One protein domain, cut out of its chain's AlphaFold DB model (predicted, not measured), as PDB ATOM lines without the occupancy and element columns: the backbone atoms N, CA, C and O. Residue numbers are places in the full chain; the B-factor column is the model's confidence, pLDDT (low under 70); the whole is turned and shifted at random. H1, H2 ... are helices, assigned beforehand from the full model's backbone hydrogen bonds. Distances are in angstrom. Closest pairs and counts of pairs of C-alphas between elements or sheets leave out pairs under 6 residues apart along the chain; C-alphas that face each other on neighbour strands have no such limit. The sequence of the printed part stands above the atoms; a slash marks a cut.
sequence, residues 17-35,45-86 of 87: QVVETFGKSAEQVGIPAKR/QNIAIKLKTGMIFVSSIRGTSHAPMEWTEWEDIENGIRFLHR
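What this domain is: This is residues 17 to 35 and 45 to 86 of the 87 residues of an uncharacterized protein of Spirochaetes bacterium DG_61 (UniProt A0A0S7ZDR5). Two longer helices, H1 and H3, stand at a steep tilt, while short H2 lies away from both; residues 46 to 51 stick out. The link 49 to 73 runs from H2 through the middle, out to a far loop near Pro 68, and back to H3. The printed part has 61 residues with three named helices, H1, H2, H3 in order, no named strand, under half of the residues in helices: all helix, loose, radius of gyration of the C-alphas 13.3 A, spans 35 by 31 by 19 A.

Where its parts are: H1, residues 17 to 29, begins at C-alpha (14.006, 20.642, 39.134) and measures 18.5 A. H2 is residues 45 to 48, 5.2 A. H3, residues 74 to 84, measures 15.3 A and ends at C-alpha (1.568, 12.874, 45.100).

How they stand to each other: H1, with residues 25 to 29 alone, only just touches H3, with 3 pairs of C-alphas within 8 A; the closest C-alphas, of Ala 26 and Phe 83, are 7.4 A apart. They run opposite ways at a steep tilt of 58 degrees. H2 is apart from H1 and H3. In H1 and H3 every O i to N i+4 pair is within hydrogen-bond range; H2 is too short for one.

The domain as a whole: The farthest C-alphas, Gln 17 and Pro 68, are 36.1 A apart. Residues 36 to 44 are not printed; C-alphas 35 and 45 are 16.5 A apart. The link H2 to H3 is long. No printed residue is under 70.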
ATOM      1  N   GLN A  17      15.117  19.730  38.831       97.19
ATOM      2  CA  GLN A  17      14.006  20.642  39.134       97.19
ATOM      3  C   GLN A  17      12.778  19.938  39.743       97.19
ATOM      4  O   GLN A  17      12.102  20.505  40.597       97.19
ATOM      5  N   VAL A  18      12.491  18.698  39.327       96.75
ATOM      6  CA  VAL A  18      11.373  17.905  39.860       96.75
ATOM      7  C   VAL A  18      11.723  17.419  41.264       96.75
ATOM      8  O   VAL A  18      10.940  17.600  42.191       96.75
ATOM      9  N   VAL A  19      12.937  16.896  41.451       96.06
ATOM     10  CA  VAL A  19      13.426  16.423  42.757       96.06
ATOM     11  C   VAL A  19      13.489  17.559  43.787       96.06
ATOM     12  O   VAL A  19      13.088  17.377  44.933       96.06
ATOM     13  N   GLU A  20      13.942  18.750  43.394       95.94
ATOM     14  CA  GLU A  20      13.947  19.934  44.263       95.94
ATOM     15  C   GLU A  20      12.533  20.402  44.616       95.94
ATOM     16  O   GLU A  20      12.274  20.782  45.759       95.94
ATOM     17  N   THR A  21      11.604  20.344  43.657       95.12
ATOM     18  CA  THR A  21      10.186  20.644  43.908       95.12
ATOM     19  C   THR A  21       9.603  19.674  44.933       95.12
ATOM     20  O   THR A  21       8.871  20.094  45.830       95.12
ATOM     21  N   PHE A  22       9.978  18.394  44.859       95.44
ATOM     22  CA  PHE A  22       9.561  17.398  45.839       95.44
ATOM     23  C   PHE A  22      10.128  17.677  47.233       95.44
ATOM     24  O   PHE A  22       9.369  17.655  48.198       95.44
ATOM     25  N   GLY A  23      11.417  18.017  47.340       93.12
ATOM     26  CA  GLY A  23      12.041  18.380  48.618       93.12
ATOM     27  C   GLY A  23      11.323  19.545  49.307       93.12
ATOM     28  O   GLY A  23      10.875  19.412  50.442       93.12
ATOM     29  N   LYS A  24      11.092  20.641  48.573       93.50
ATOM     30  CA  LYS A  24      10.342  21.808  49.080       93.50
ATOM     31  C   LYS A  24       8.908  21.450  49.474       93.50
ATOM     32  O   LYS A  24       8.382  21.956  50.461       93.50
ATOM     33  N   SER A  25       8.259  20.581  48.700       92.44
ATOM     34  CA  SER A  25       6.892  20.141  48.993       92.44
ATOM     35  C   SER A  25       6.828  19.293  50.261       92.44
ATOM     36  O   SER A  25       5.878  19.439  51.025       92.44
ATOM     37  N   ALA A  26       7.833  18.450  50.511       92.00
ATOM     38  CA  ALA A  26       7.898  17.604  51.701       92.00
ATOM     39  C   ALA A  26       8.062  18.452  52.968       92.00
ATOM     40  O   ALA A  26       7.323  18.256  53.933       92.00
ATOM     41  N   GLU A  27       8.943  19.457  52.918       91.50
ATOM     42  CA  GLU A  27       9.139  20.434  53.998       91.50
ATOM     43  C   GLU A  27       7.838  21.168  54.349       91.50
ATOM     44  O   GLU A  27       7.482  21.278  55.519       91.50
ATOM     45  N   GLN A  28       7.080  21.613  53.343       90.12
ATOM     46  CA  GLN A  28       5.819  22.333  53.558       90.12
ATOM     47  C   GLN A  28       4.709  21.480  54.187       90.12
ATOM     48  O   GLN A  28       3.858  22.020  54.888       90.12
ATOM     49  N   VAL A  29       4.678  20.176  53.904       86.31
ATOM     50  CA  VAL A  29       3.662  19.251  54.446       86.31
ATOM     51  C   VAL A  29       4.119  18.647  55.780       86.31
ATOM     52  O   VAL A  29       3.327  18.021  56.480       86.31
ATOM     53  N   GLY A  30       5.385  18.846  56.160       90.06
ATOM     54  CA  GLY A  30       5.957  18.277  57.376       90.06
ATOM     55  C   GLY A  30       6.170  16.764  57.290       90.06
ATOM     56  O   GLY A  30       6.169  16.095  58.321       90.06
ATOM     57  N   ILE A  31       6.338  16.213  56.081       89.69
ATOM     58  CA  ILE A  31       6.668  14.795  55.885       89.69
ATOM     59  C   ILE A  31       8.196  14.666  55.852       89.69
ATOM     60  O   ILE A  31       8.830  15.270  54.982       89.69
ATOM     61  N   PRO A  32       8.812  13.879  56.754       91.06
ATOM     62  CA  PRO A  32      10.236  13.594  56.682       91.06
ATOM     63  C   PRO A  32      10.573  12.915  55.351       91.06
ATOM     64  O   PRO A  32      10.016  11.873  55.018       91.06
ATOM     65  N   ALA A  33      11.498  13.495  54.592       93.12
ATOM     66  CA  ALA A  33      11.918  12.963  53.302       93.12
ATOM     67  C   ALA A  33      13.437  13.025  53.158       93.12
ATOM     68  O   ALA A  33      14.106  13.905  53.702       93.12
ATOM     69  N   LYS A  34      13.988  12.092  52.383       94.38
ATOM     70  CA  LYS A  34      15.414  12.031  52.059       94.38
ATOM     71  C   LYS A  34      15.589  11.853  50.558       94.38
ATOM     72  O   LYS A  34      14.940  11.010  49.945       94.38
ATOM     73  N   ARG A  35      16.522  12.605  49.967       95.00
ATOM     74  CA  ARG A  35      16.955  12.372  48.587       95.00
ATOM     75  C   ARG A  35      17.839  11.126  48.523       95.00
ATOM     76  O   ARG A  35      18.793  10.998  49.290       95.00
ATOM     77  N   GLN A  45      13.217   5.555  34.347       95.06
ATOM     78  CA  GLN A  45      14.514   5.671  33.675       95.06
ATOM     79  C   GLN A  45      14.327   5.856  32.166       95.06
ATOM     80  O   GLN A  45      14.895   6.761  31.571       95.06
ATOM     81  N   ASN A  46      13.453   5.070  31.541       95.19
ATOM     82  CA  ASN A  46      13.176   5.205  30.109       95.19
ATOM     83  C   ASN A  46      12.430   6.512  29.789       95.19
ATOM     84  O   ASN A  46      12.660   7.130  28.749       95.19
ATOM     85  N   ILE A  47      11.540   6.947  30.685       97.62
ATOM     86  CA  ILE A  47      10.760   8.181  30.518       97.62
ATOM     87  C   ILE A  47      11.651   9.426  30.680       97.62
ATOM     88  O   ILE A  47      11.497  10.393  29.924       97.62
ATOM     89  N   ALA A  48      12.609   9.397  31.613       96.75
ATOM     90  CA  ALA A  48      13.504  10.515  31.923       96.75
ATOM     91  C   ALA A  48      14.343  10.984  30.723       96.75
ATOM     92  O   ALA A  48      14.626  12.175  30.617       96.75
ATOM     93  N   ILE A  49      14.618  10.091  29.765       95.31
ATOM     94  CA  ILE A  49      15.325  10.405  28.512       95.31
ATOM     95  C   ILE A  49      14.616  11.513  27.713       95.31
ATOM     96  O   ILE A  49      15.253  12.277  26.989       95.31
ATOM     97  N   LYS A  50      13.282  11.597  27.805       97.06
ATOM     98  CA  LYS A  50      12.469  12.521  26.993       97.06
ATOM     99  C   LYS A  50      11.702  13.551  27.809       97.06
ATOM    100  O   LYS A  50      11.391  14.617  27.284       97.06
ATOM    101  N   LEU A  51      11.356  13.240  29.056       98.00
ATOM    102  CA  LEU A  51      10.466  14.057  29.874       98.00
ATOM    103  C   LEU A  51      11.069  14.327  31.249       98.00
ATOM    104  O   LEU A  51      11.731  13.479  31.845       98.00
ATOM    105  N   LYS A  52      10.764  15.509  31.796       97.81
ATOM    106  CA  LYS A  52      11.110  15.859  33.176       97.81
ATOM    107  C   LYS A  52      10.416  14.880  34.124       97.81
ATOM    108  O   LYS A  52       9.212  14.970  34.331       97.81
ATOM    109  N   THR A  53      11.193  13.966  34.688       97.81
ATOM    110  CA  THR A  53      10.687  12.844  35.483       97.81
ATOM    111  C   THR A  53      11.266  12.901  36.888       97.81
ATOM    112  O   THR A  53      12.417  13.296  37.073       97.81
ATOM    113  N   GLY A  54      10.463  12.517  37.875       96.69
ATOM    114  CA  GLY A  54      10.857  12.351  39.269       96.69
ATOM    115  C   GLY A  54      10.186  11.111  39.851       96.69
ATOM    116  O   GLY A  54       9.202  10.622  39.303       96.69
ATOM    117  N   MET A  55      10.720  10.608  40.958       97.31
ATOM    118  CA  MET A  55      10.152   9.482  41.694       97.31
ATOM    119  C   MET A  55       9.981   9.845  43.162       97.31
ATOM    120  O   MET A  55      10.782  10.600  43.716       97.31
ATOM    121  N   ILE A  56       8.955   9.270  43.778       96.00
ATOM    122  CA  ILE A  56       8.698   9.326  45.215       96.00
ATOM    123  C   ILE A  56       8.738   7.885  45.714       96.00
ATOM    124  O   ILE A  56       8.123   7.011  45.106       96.00
ATOM    125  N   PHE A  57       9.479   7.646  46.791       96.88
ATOM    126  CA  PHE A  57       9.555   6.346  47.451       96.88
ATOM    127  C   PHE A  57       8.804   6.400  48.779       96.88
ATOM    128  O   PHE A  57       8.836   7.419  49.469       96.88
ATOM    129  N   VAL A  58       8.177   5.282  49.129       96.62
ATOM    130  CA  VAL A  58       7.635   5.000  50.463       96.62
ATOM    131  C   VAL A  58       8.366   3.789  51.044       96.62
ATOM    132  O   VAL A  58       8.998   3.030  50.303       96.62
ATOM    133  N   SER A  59       8.353   3.640  52.365       95.62
ATOM    134  CA  SER A  59       9.178   2.644  53.056       95.62
ATOM    135  C   SER A  59       8.601   1.235  52.941       95.62
ATOM    136  O   SER A  59       7.513   0.969  53.430       95.62
ATOM    137  N   SER A  60       9.368   0.290  52.398       96.69
ATOM    138  CA  SER A  60       9.043  -1.136  52.522       96.69
ATOM    139  C   SER A  60       9.672  -1.721  53.787       96.69
ATOM    140  O   SER A  60      10.850  -1.482  54.080       96.69
ATOM    141  N   ILE A  61       8.919  -2.523  54.539       97.38
ATOM    142  CA  ILE A  61       9.373  -3.137  55.789       97.38
ATOM    143  C   ILE A  61      10.622  -3.987  55.535       97.38
ATOM    144  O   ILE A  61      10.655  -4.892  54.696       97.38
ATOM    145  N   ARG A  62      11.693  -3.656  56.269       96.62
ATOM    146  CA  ARG A  62      13.033  -4.263  56.147       96.62
ATOM    147  C   ARG A  62      13.653  -4.152  54.742       96.62
ATOM    148  O   ARG A  62      14.603  -4.874  54.457       96.62
ATOM    149  N   GLY A  63      13.127  -3.285  53.871       95.75
ATOM    150  CA  GLY A  63      13.546  -3.179  52.470       95.75
ATOM    151  C   GLY A  63      13.255  -4.436  51.645       95.75
ATOM    152  O   GLY A  63      13.928  -4.674  50.646       95.75
ATOM    153  N   THR A  64      12.307  -5.272  52.080       96.94
ATOM    154  CA  THR A  64      11.968  -6.516  51.381       96.94
ATOM    155  C   THR A  64      11.152  -6.199  50.138       96.94
ATOM    156  O   THR A  64      10.140  -5.513  50.244       96.94
ATOM    157  N   SER A  65      11.569  -6.727  48.988       95.44
ATOM    158  CA  SER A  65      10.804  -6.668  47.744       95.44
ATOM    159  C   SER A  65      10.992  -7.947  46.916       95.44
ATOM    160  O   SER A  65      11.918  -8.716  47.187       95.44
ATOM    161  N   HIS A  66      10.108  -8.203  45.947       96.00
ATOM    162  CA  HIS A  66      10.065  -9.426  45.132       96.00
ATOM    163  C   HIS A  66       9.953 -10.708  45.972       96.00
ATOM    164  O   HIS A  66      10.474 -11.766  45.615       96.00
ATOM    165  N   ALA A  67       9.259 -10.620  47.105       97.00
ATOM    166  CA  ALA A  67       9.045 -11.736  48.012       97.00
ATOM    167  C   ALA A  67       7.625 -11.688  48.592       97.00
ATOM    168  O   ALA A  67       7.074 -10.600  48.743       97.00
ATOM    169  N   PRO A  68       7.043 -12.831  49.006       97.94
ATOM    170  CA  PRO A  68       5.705 -12.859  49.608       97.94
ATOM    171  C   PRO A  68       5.547 -11.999  50.871       97.94
ATOM    172  O   PRO A  68       4.432 -11.652  51.233       97.94
ATOM    173  N   MET A  69       6.657 -11.676  51.544       97.38
ATOM    174  CA  MET A  69       6.682 -10.829  52.743       97.38
ATOM    175  C   MET A  69       6.883  -9.337  52.428       97.38
ATOM    176  O   MET A  69       7.098  -8.555  53.350       97.38
ATOM    177  N   GLU A  70       6.886  -8.942  51.150       98.19
ATOM    178  CA  GLU A  70       6.904  -7.534  50.748       98.19
ATOM    179  C   GLU A  70       5.696  -6.813  51.360       98.19
ATOM    180  O   GLU A  70       4.546  -7.200  51.150       98.19
ATOM    181  N   TRP A  71       5.970  -5.777  52.154       98.06
ATOM    182  CA  TRP A  71       4.952  -5.008  52.860       98.06
ATOM    183  C   TRP A  71       5.389  -3.554  53.010       98.06
ATOM    184  O   TRP A  71       6.567  -3.271  53.228       98.06
ATOM    185  N   THR A  72       4.432  -2.641  52.908       98.31
ATOM    186  CA  THR A  72       4.564  -1.206  53.188       98.31
ATOM    187  C   THR A  72       3.413  -0.860  54.123       98.31
ATOM    188  O   THR A  72       2.285  -1.268  53.848       98.31
ATOM    189  N   GLU A  73       3.682  -0.157  55.224       98.12
ATOM    190  CA  GLU A  73       2.620   0.196  56.172       98.12
ATOM    191  C   GLU A  73       1.603   1.141  55.533       98.12
ATOM    192  O   GLU A  73       1.937   1.960  54.670       98.12
ATOM    193  N   TRP A  74       0.344   1.038  55.961       97.69
ATOM    194  CA  TRP A  74      -0.740   1.837  55.391       97.69
ATOM    195  C   TRP A  74      -0.486   3.336  55.535       97.69
ATOM    196  O   TRP A  74      -0.759   4.090  54.604       97.69
ATOM    197  N   GLU A  75       0.103   3.758  56.652       96.12
ATOM    198  CA  GLU A  75       0.472   5.146  56.913       96.12
ATOM    199  C   GLU A  75       1.525   5.655  55.915       96.12
ATOM    200  O   GLU A  75       1.460   6.803  55.470       96.12
ATOM    201  N   ASP A  76       2.480   4.810  55.516       96.38
ATOM    202  CA  ASP A  76       3.488   5.161  54.510       96.38
ATOM    203  C   ASP A  76       2.860   5.270  53.112       96.38
ATOM    204  O   ASP A  76       3.160   6.213  52.371       96.38
ATOM    205  N   ILE A  77       1.934   4.365  52.768       96.19
ATOM    206  CA  ILE A  77       1.161   4.427  51.517       96.19
ATOM    207  C   ILE A  77       0.321   5.711  51.470       96.19
ATOM    208  O   ILE A  77       0.355   6.440  50.473       96.19
ATOM    209  N   GLU A  78      -0.406   6.019  52.546       94.50
ATOM    210  CA  GLU A  78      -1.232   7.223  52.654       94.50
ATOM    211  C   GLU A  78      -0.383   8.490  52.515       94.50
ATOM    212  O   GLU A  78      -0.729   9.384  51.738       94.50
ATOM    213  N   ASN A  79       0.763   8.555  53.200       92.81
ATOM    214  CA  ASN A  79       1.702   9.667  53.072       92.81
ATOM    215  C   ASN A  79       2.186   9.848  51.628       92.81
ATOM    216  O   ASN A  79       2.217  10.980  51.138       92.81
ATOM    217  N   GLY A  80       2.508   8.751  50.934       93.88
ATOM    218  CA  GLY A  80       2.909   8.771  49.528       93.88
ATOM    219  C   GLY A  80       1.828   9.345  48.611       93.88
ATOM    220  O   GLY A  80       2.106  10.227  47.796       93.88
ATOM    221  N   ILE A  81       0.577   8.907  48.776       93.06
ATOM    222  CA  ILE A  81      -0.553   9.409  47.982       93.06
ATOM    223  C   ILE A  81      -0.873  10.863  48.322       93.06
ATOM    224  O   ILE A  81      -1.061  11.673  47.413       93.06
ATOM    225  N   ARG A  82      -0.891  11.228  49.608       90.56
ATOM    226  CA  ARG A  82      -1.121  12.606  50.058       90.56
ATOM    227  C   ARG A  82      -0.081  13.562  49.482       90.56
ATOM    228  O   ARG A  82      -0.424  14.676  49.090       90.56
ATOM    229  N   PHE A  83       1.172  13.123  49.406       91.56
ATOM    230  CA  PHE A  83       2.238  13.882  48.767       91.56
ATOM    231  C   PHE A  83       2.018  14.012  47.252       91.56
ATOM    232  O   PHE A  83       2.084  15.118  46.719       91.56
ATOM    233  N   LEU A  84       1.723  12.906  46.560       90.56
ATOM    234  CA  LEU A  84       1.568  12.874  45.100       90.56
ATOM    235  C   LEU A  84       0.337  13.645  44.601       90.56
ATOM    236  O   LEU A  84       0.386  14.271  43.546       90.56
ATOM    237  N   HIS A  85      -0.775  13.589  45.331       86.50
ATOM    238  CA  HIS A  85      -2.049  14.180  44.914       86.50
ATOM    239  C   HIS A  85      -2.103  15.708  45.073       86.50
ATOM    240  O   HIS A  85      -3.091  16.343  44.697       86.50
ATOM    241  N   ARG A  86      -1.064  16.322  45.645       70.00
ATOM    242  CA  ARG A  86      -1.061  17.752  45.940       70.00
ATOM    243  C   ARG A  86      -1.108  18.574  44.643       70.00
ATOM    244  O   ARG A  86      -0.228  18.449  43.794       70.00
TER     245      ARG A  86